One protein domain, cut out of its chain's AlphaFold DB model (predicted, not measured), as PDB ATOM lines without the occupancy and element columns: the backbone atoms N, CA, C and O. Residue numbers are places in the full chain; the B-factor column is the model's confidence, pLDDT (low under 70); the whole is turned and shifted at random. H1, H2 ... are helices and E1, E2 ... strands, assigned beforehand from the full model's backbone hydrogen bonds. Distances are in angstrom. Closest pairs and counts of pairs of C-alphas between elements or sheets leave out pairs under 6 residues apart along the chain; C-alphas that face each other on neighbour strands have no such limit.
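This is residues 450 to 500 of the 530 residues of the protein "DNA replication factor Cdt1" of Heterocephalus glaber (UniProt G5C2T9). The model is a flat, open V: the strand hairpin E1 and E2 makes one arm, the long helix H2 makes the other, and the short helix H1 lies between them, nearer to E1. Residues 478 to 482 make the corner of the V, and residues 494 to 500 of H2 stick out free. The printed part has 51 residues, with two named helices and two named strands in the order H1, E1, E2, H2; the sheet, in the order E1 - E2, is antiparallel, and the class is mixed, helices and strands. The whole is loose, with a radius of gyration of the C-alphas of 12.7 A and spans of 41 by 26 by 12 A.

H1 takes residues 450 to 459, from C-alpha 450 at (-26.566, -5.255, 17.729), and is 14.5 A long. E1, residues 464 to 469, is 16.0 A long, and E2, residues 472 to 477, is 16.2 A. H2, residues 483 to 500, is 25.9 A long and ends with C-alpha 500 at (-3.050, -2.345, 7.968).

H1 has 5 pairs of C-alphas within 8 A of E1, the closest those of Ser 457 and Leu 464 at 5.2 A. H1 and E2 are apart. E1 and E2 form a hairpin, antiparallel at 153 degrees between their directions; N 467 and O 474, at 2.8 A, are within hydrogen-bond range, as are N 476 and O 465 at 2.9 A. H1 and H2 are close but not clearly touching, with 1 pair of C-alphas within 8 A, those of Leu 459 and Leu 490 at 7.7 A; their lines are about perpendicular at 88 degrees. E1 and H2 are apart. In H1 and H2 every O i to N i+4 pair is within hydrogen-bond range.

The two C-alphas farthest apart, those of Arg 470 and Gly 499, are 40.8 A from each other. The printed part has no cut, and its three links are tight. The mean pLDDT of the printed part is 75.7; residues 471 to 472 and 495 to 500 are under 70.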
ATOM      1  N   GLU A 450     -26.150  -6.205  18.775       74.69
ATOM      2  CA  GLU A 450     -26.566  -5.255  17.729       74.69
ATOM      3  C   GLU A 450     -25.377  -4.713  16.917       74.69
ATOM      4  O   GLU A 450     -25.463  -4.659  15.691       74.69
ATOM      5  N   ARG A 451     -24.245  -4.379  17.557       78.44
ATOM      6  CA  ARG A 451     -23.024  -3.946  16.847       78.44
ATOM      7  C   ARG A 451     -22.399  -5.077  16.031       78.44
ATOM      8  O   ARG A 451     -22.037  -4.853  14.882       78.44
ATOM      9  N   HIS A 452     -22.307  -6.283  16.594       79.38
ATOM     10  CA  HIS A 452     -21.751  -7.449  15.900       79.38
ATOM     11  C   HIS A 452     -22.595  -7.817  14.670       79.38
ATOM     12  O   HIS A 452     -22.047  -8.129  13.620       79.38
ATOM     13  N   LEU A 453     -23.925  -7.731  14.769       83.00
ATOM     14  CA  LEU A 453     -24.840  -7.989  13.654       83.00
ATOM     15  C   LEU A 453     -24.776  -6.914  12.563       83.00
ATOM     16  O   LEU A 453     -24.878  -7.255  11.385       83.00
ATOM     17  N   LEU A 454     -24.592  -5.642  12.932       81.12
ATOM     18  CA  LEU A 454     -24.356  -4.564  11.966       81.12
ATOM     19  C   LEU A 454     -23.034  -4.785  11.220       81.12
ATOM     20  O   LEU A 454     -23.050  -4.841   9.992       81.12
ATOM     21  N   LEU A 455     -21.934  -5.023  11.943       81.56
ATOM     22  CA  LEU A 455     -20.627  -5.311  11.348       81.56
ATOM     23  C   LEU A 455     -20.692  -6.541  10.424       81.56
ATOM     24  O   LEU A 455     -20.291  -6.468   9.269       81.56
ATOM     25  N   LEU A 456     -21.292  -7.651  10.866       80.00
ATOM     26  CA  LEU A 456     -21.456  -8.843  10.025       80.00
ATOM     27  C   LEU A 456     -22.276  -8.583   8.748       80.00
ATOM     28  O   LEU A 456     -22.015  -9.228   7.737       80.00
ATOM     29  N   SER A 457     -23.228  -7.641   8.755       80.00
ATOM     30  CA  SER A 457     -23.960  -7.249   7.538       80.00
ATOM     31  C   SER A 457     -23.160  -6.366   6.579       80.00
ATOM     32  O   SER A 457     -23.453  -6.341   5.388       80.00
ATOM     33  N   GLU A 458     -22.147  -5.665   7.087       82.06
ATOM     34  CA  GLU A 458     -21.233  -4.831   6.304       82.06
ATOM     35  C   GLU A 458     -20.129  -5.682   5.653       82.06
ATOM     36  O   GLU A 458     -19.833  -5.520   4.471       82.06
ATOM     37  N   LEU A 459     -19.592  -6.671   6.382       79.81
ATOM     38  CA  LEU A 459     -18.582  -7.612   5.873       79.81
ATOM     39  C   LEU A 459     -19.182  -8.696   4.943       79.81
ATOM     40  O   LEU A 459     -18.521  -9.172   4.010       79.81
ATOM     41  N   LEU A 460     -20.430  -9.117   5.196       81.81
ATOM     42  CA  LEU A 460     -21.104 -10.240   4.518       81.81
ATOM     43  C   LEU A 460     -22.556  -9.913   4.075       81.81
ATOM     44  O   LEU A 460     -23.480 -10.671   4.407       81.81
ATOM     45  N   PRO A 461     -22.790  -8.843   3.287       77.94
ATOM     46  CA  PRO A 461     -24.135  -8.431   2.860       77.94
ATOM     47  C   PRO A 461     -24.870  -9.502   2.036       77.94
ATOM     48  O   PRO A 461     -26.099  -9.579   2.066       77.94
ATOM     49  N   ASP A 462     -24.118 -10.363   1.341       76.44
ATOM     50  CA  ASP A 462     -24.632 -11.495   0.558       76.44
ATOM     51  C   ASP A 462     -25.326 -12.555   1.435       76.44
ATOM     52  O   ASP A 462     -26.195 -13.290   0.968       76.44
ATOM     53  N   TRP A 463     -24.922 -12.658   2.709       80.31
ATOM     54  CA  TRP A 463     -25.338 -13.720   3.628       80.31
ATOM     55  C   TRP A 463     -26.290 -13.235   4.722       80.31
ATOM     56  O   TRP A 463     -27.239 -13.948   5.061       80.31
ATOM     57  N   LEU A 464     -26.057 -12.037   5.270       83.25
ATOM     58  CA  LEU A 464     -26.786 -11.488   6.414       83.25
ATOM     59  C   LEU A 464     -27.313 -10.085   6.087       83.25
ATOM     60  O   LEU A 464     -26.548  -9.145   5.906       83.25
ATOM     61  N   SER A 465     -28.641  -9.928   6.062       80.62
ATOM     62  CA  SER A 465     -29.302  -8.657   5.723       80.62
ATOM     63  C   SER A 465     -30.365  -8.246   6.751       80.62
ATOM     64  O   SER A 465     -31.336  -8.968   7.011       80.62
ATOM     65  N   LEU A 466     -30.209  -7.056   7.343       82.88
ATOM     66  CA  LEU A 466     -31.124  -6.524   8.361       82.88
ATOM     67  C   LEU A 466     -32.287  -5.760   7.715       82.88
ATOM     68  O   LEU A 466     -32.098  -4.809   6.964       82.88
ATOM     69  N   HIS A 467     -33.509  -6.151   8.063       81.44
ATOM     70  CA  HIS A 467     -34.755  -5.579   7.565       81.44
ATOM     71  C   HIS A 467     -35.502  -4.909   8.726       81.44
ATOM     72  O   HIS A 467     -36.078  -5.579   9.587       81.44
ATOM     73  N   ARG A 468     -35.497  -3.572   8.777       77.81
ATOM     74  CA  ARG A 468     -36.210  -2.805   9.814       77.81
ATOM     75  C   ARG A 468     -37.676  -2.642   9.417       77.81
ATOM     76  O   ARG A 468     -37.982  -1.941   8.458       77.81
ATOM     77  N   ILE A 469     -38.582  -3.285  10.151       76.88
ATOM     78  CA  ILE A 469     -40.023  -3.278   9.876       76.88
ATOM     79  C   ILE A 469     -40.752  -2.708  11.095       76.88
ATOM     80  O   ILE A 469     -40.803  -3.318  12.164       76.88
ATOM     81  N   ARG A 470     -41.347  -1.521  10.916       77.94
ATOM     82  CA  ARG A 470     -42.034  -0.741  11.963       77.94
ATOM     83  C   ARG A 470     -41.099  -0.432  13.143       77.94
ATOM     84  O   ARG A 470     -40.283   0.473  13.035       77.94
ATOM     85  N   THR A 471     -41.208  -1.172  14.244       61.72
ATOM     86  CA  THR A 471     -40.439  -0.973  15.487       61.72
ATOM     87  C   THR A 471     -39.404  -2.070  15.749       61.72
ATOM     88  O   THR A 471     -38.745  -2.030  16.783       61.72
ATOM     89  N   SER A 472     -39.259  -3.044  14.845       53.25
ATOM     90  CA  SER A 472     -38.430  -4.236  15.059       53.25
ATOM     91  C   SER A 472     -37.465  -4.472  13.899       53.25
ATOM     92  O   SER A 472     -37.815  -4.292  12.731       53.25
ATOM     93  N   THR A 473     -36.249  -4.909  14.219       78.69
ATOM     94  CA  THR A 473     -35.230  -5.281  13.231       78.69
ATOM     95  C   THR A 473     -35.234  -6.795  13.050       78.69
ATOM     96  O   THR A 473     -34.954  -7.533  13.991       78.69
ATOM     97  N   TYR A 474     -35.559  -7.258  11.846       77.00
ATOM     98  CA  TYR A 474     -35.505  -8.666  11.461       77.00
ATOM     99  C   TYR A 474     -34.180  -8.962  10.757       77.00
ATOM    100  O   TYR A 474     -33.662  -8.116  10.033       77.00
ATOM    101  N   ILE A 475     -33.645 -10.167  10.937       84.69
ATOM    102  CA  ILE A 475     -32.410 -10.615  10.283       84.69
ATOM    103  C   ILE A 475     -32.791 -11.687   9.266       84.69
ATOM    104  O   ILE A 475     -33.401 -12.697   9.627       84.69
ATOM    105  N   LYS A 476     -32.435 -11.477   7.999       81.50
ATOM    106  CA  LYS A 476     -32.531 -12.488   6.947       81.50
ATOM    107  C   LYS A 476     -31.141 -13.089   6.741       81.50
ATOM    108  O   LYS A 476     -30.228 -12.385   6.316       81.50
ATOM    109  N   LEU A 477     -31.015 -14.377   7.050       83.88
ATOM    110  CA  LEU A 477     -29.834 -15.200   6.784       83.88
ATOM    111  C   LEU A 477     -30.110 -16.094   5.575       83.88
ATOM    112  O   LEU A 477     -31.169 -16.729   5.536       83.88
ATOM    113  N   ASP A 478     -29.170 -16.198   4.637       78.19
ATOM    114  CA  ASP A 478     -29.224 -17.273   3.645       78.19
ATOM    115  C   ASP A 478     -28.724 -18.595   4.257       78.19
ATOM    116  O   ASP A 478     -27.644 -18.674   4.847       78.19
ATOM    117  N   LYS A 479     -29.540 -19.644   4.129       74.25
ATOM    118  CA  LYS A 479     -29.249 -21.004   4.603       74.25
ATOM    119  C   LYS A 479     -28.605 -21.892   3.533       74.25
ATOM    120  O   LYS A 479     -28.150 -22.979   3.870       74.25
ATOM    121  N   ALA A 480     -28.589 -21.460   2.272       73.25
ATOM    122  CA  ALA A 480     -27.923 -22.152   1.169       73.25
ATOM    123  C   ALA A 480     -26.450 -21.724   0.997       73.25
ATOM    124  O   ALA A 480     -25.701 -22.379   0.275       73.25
ATOM    125  N   ALA A 481     -26.024 -20.641   1.656       74.12
ATOM    126  CA  ALA A 481     -24.655 -20.145   1.590       74.12
ATOM    127  C   ALA A 481     -23.655 -21.105   2.265       74.12
ATOM    128  O   ALA A 481     -23.901 -21.634   3.351       74.12
ATOM    129  N   ASN A 482     -22.492 -21.303   1.638       77.75
ATOM    130  CA  ASN A 482     -21.458 -22.194   2.155       77.75
ATOM    131  C   ASN A 482     -20.703 -21.547   3.332       77.75
ATOM    132  O   ASN A 482     -19.928 -20.600   3.158       77.75
ATOM    133  N   LEU A 483     -20.894 -22.103   4.532       76.75
ATOM    134  CA  LEU A 483     -20.258 -21.637   5.767       76.75
ATOM    135  C   LEU A 483     -18.722 -21.644   5.694       76.75
ATOM    136  O   LEU A 483     -18.092 -20.764   6.270       76.75
ATOM    137  N   ALA A 484     -18.101 -22.567   4.949       75.31
ATOM    138  CA  ALA A 484     -16.641 -22.633   4.847       75.31
ATOM    139  C   ALA A 484     -16.047 -21.404   4.132       75.31
ATOM    140  O   ALA A 484     -15.050 -20.848   4.590       75.31
ATOM    141  N   SER A 485     -16.683 -20.926   3.053       77.06
ATOM    142  CA  SER A 485     -16.244 -19.704   2.360       77.06
ATOM    143  C   SER A 485     -16.541 -18.431   3.156       77.06
ATOM    144  O   SER A 485     -15.805 -17.454   3.042       77.06
ATOM    145  N   ILE A 486     -17.586 -18.446   3.989       80.25
ATOM    146  CA  ILE A 486     -17.904 -17.351   4.916       80.25
ATOM    147  C   ILE A 486     -16.821 -17.232   5.998       80.25
ATOM    148  O   ILE A 486     -16.262 -16.152   6.183       80.25
ATOM    149  N   THR A 487     -16.460 -18.339   6.654       80.31
ATOM    150  CA  THR A 487     -15.389 -18.356   7.662       80.31
ATOM    151  C   THR A 487     -14.038 -17.965   7.059       80.31
ATOM    152  O   THR A 487     -13.305 -17.190   7.667       80.31
ATOM    153  N   ALA A 488     -13.726 -18.424   5.840       79.12
ATOM    154  CA  ALA A 488     -12.505 -18.032   5.134       79.12
ATOM    155  C   ALA A 488     -12.459 -16.526   4.802       79.12
ATOM    156  O   ALA A 488     -11.415 -15.902   4.993       79.12
ATOM    157  N   ARG A 489     -13.582 -15.921   4.367       78.12
ATOM    158  CA  ARG A 489     -13.696 -14.460   4.174       78.12
ATOM    159  C   ARG A 489     -13.413 -13.709   5.475       78.12
ATOM    160  O   ARG A 489     -12.559 -12.830   5.477       78.12
ATOM    161  N   LEU A 490     -14.074 -14.084   6.573       79.94
ATOM    162  CA  LEU A 490     -13.909 -13.422   7.873       79.94
ATOM    163  C   LEU A 490     -12.471 -13.525   8.411       79.94
ATOM    164  O   LEU A 490     -11.927 -12.525   8.871       79.94
ATOM    165  N   ALA A 491     -11.834 -14.696   8.305       78.00
ATOM    166  CA  ALA A 491     -10.444 -14.881   8.724       78.00
ATOM    167  C   ALA A 491      -9.468 -14.027   7.892       78.00
ATOM    168  O   ALA A 491      -8.604 -13.350   8.445       78.00
ATOM    169  N   HIS A 492      -9.634 -13.997   6.565       75.62
ATOM    170  CA  HIS A 492      -8.811 -13.155   5.693       75.62
ATOM    171  C   HIS A 492      -8.989 -11.657   5.990       75.62
ATOM    172  O   HIS A 492      -8.018 -10.900   5.968       75.62
ATOM    173  N   GLN A 493     -10.214 -11.233   6.303       72.50
ATOM    174  CA  GLN A 493     -10.538  -9.840   6.600       72.50
ATOM    175  C   GLN A 493      -9.924  -9.388   7.936       72.50
ATOM    176  O   GLN A 493      -9.255  -8.357   7.963       72.50
ATOM    177  N   ALA A 494     -10.006 -10.213   8.987       71.25
ATOM    178  CA  ALA A 494      -9.335  -9.962  10.267       71.25
ATOM    179  C   ALA A 494      -7.810  -9.782  10.107       71.25
ATOM    180  O   ALA A 494      -7.255  -8.770  10.533       71.25
ATOM    181  N   HIS A 495      -7.138 -10.697   9.398       68.44
ATOM    182  CA  HIS A 495      -5.695 -10.588   9.139       68.44
ATOM    183  C   HIS A 495      -5.313  -9.394   8.244       68.44
ATOM    184  O   HIS A 495      -4.181  -8.909   8.294       68.44
ATOM    185  N   THR A 496      -6.245  -8.889   7.431       66.50
ATOM    186  CA  THR A 496      -6.023  -7.687   6.615       66.50
ATOM    187  C   THR A 496      -6.038  -6.419   7.473       66.50
ATOM    188  O   THR A 496      -5.213  -5.531   7.258       66.50
ATOM    189  N   GLU A 497      -6.913  -6.343   8.479       61.25
ATOM    190  CA  GLU A 497      -6.960  -5.234   9.444       61.25
ATOM    191  C   GLU A 497      -5.707  -5.213  10.341       61.25
ATOM    192  O   GLU A 497      -5.089  -4.160  10.514       61.25
ATOM    193  N   GLU A 498      -5.248  -6.381  10.810       56.09
ATOM    194  CA  GLU A 498      -3.964  -6.536  11.518       56.09
ATOM    195  C   GLU A 498      -2.780  -6.031  10.665       56.09
ATOM    196  O   GLU A 498      -1.939  -5.257  11.136       56.09
ATOM    197  N   GLY A 499      -2.746  -6.397   9.378       54.28
ATOM    198  CA  GLY A 499      -1.726  -5.941   8.431       54.28
ATOM    199  C   GLY A 499      -1.747  -4.430   8.161       54.28
ATOM    200  O   GLY A 499      -0.686  -3.824   7.993       54.28
ATOM    201  N   GLN A 500      -2.924  -3.797   8.151       52.12
ATOM    202  CA  GLN A 500      -3.050  -2.345   7.968       52.12
ATOM    203  C   GLN A 500      -2.580  -1.556   9.197       52.12
ATOM    204  O   GLN A 500      -1.916  -0.532   9.035       52.12
TER     205      GLN A 500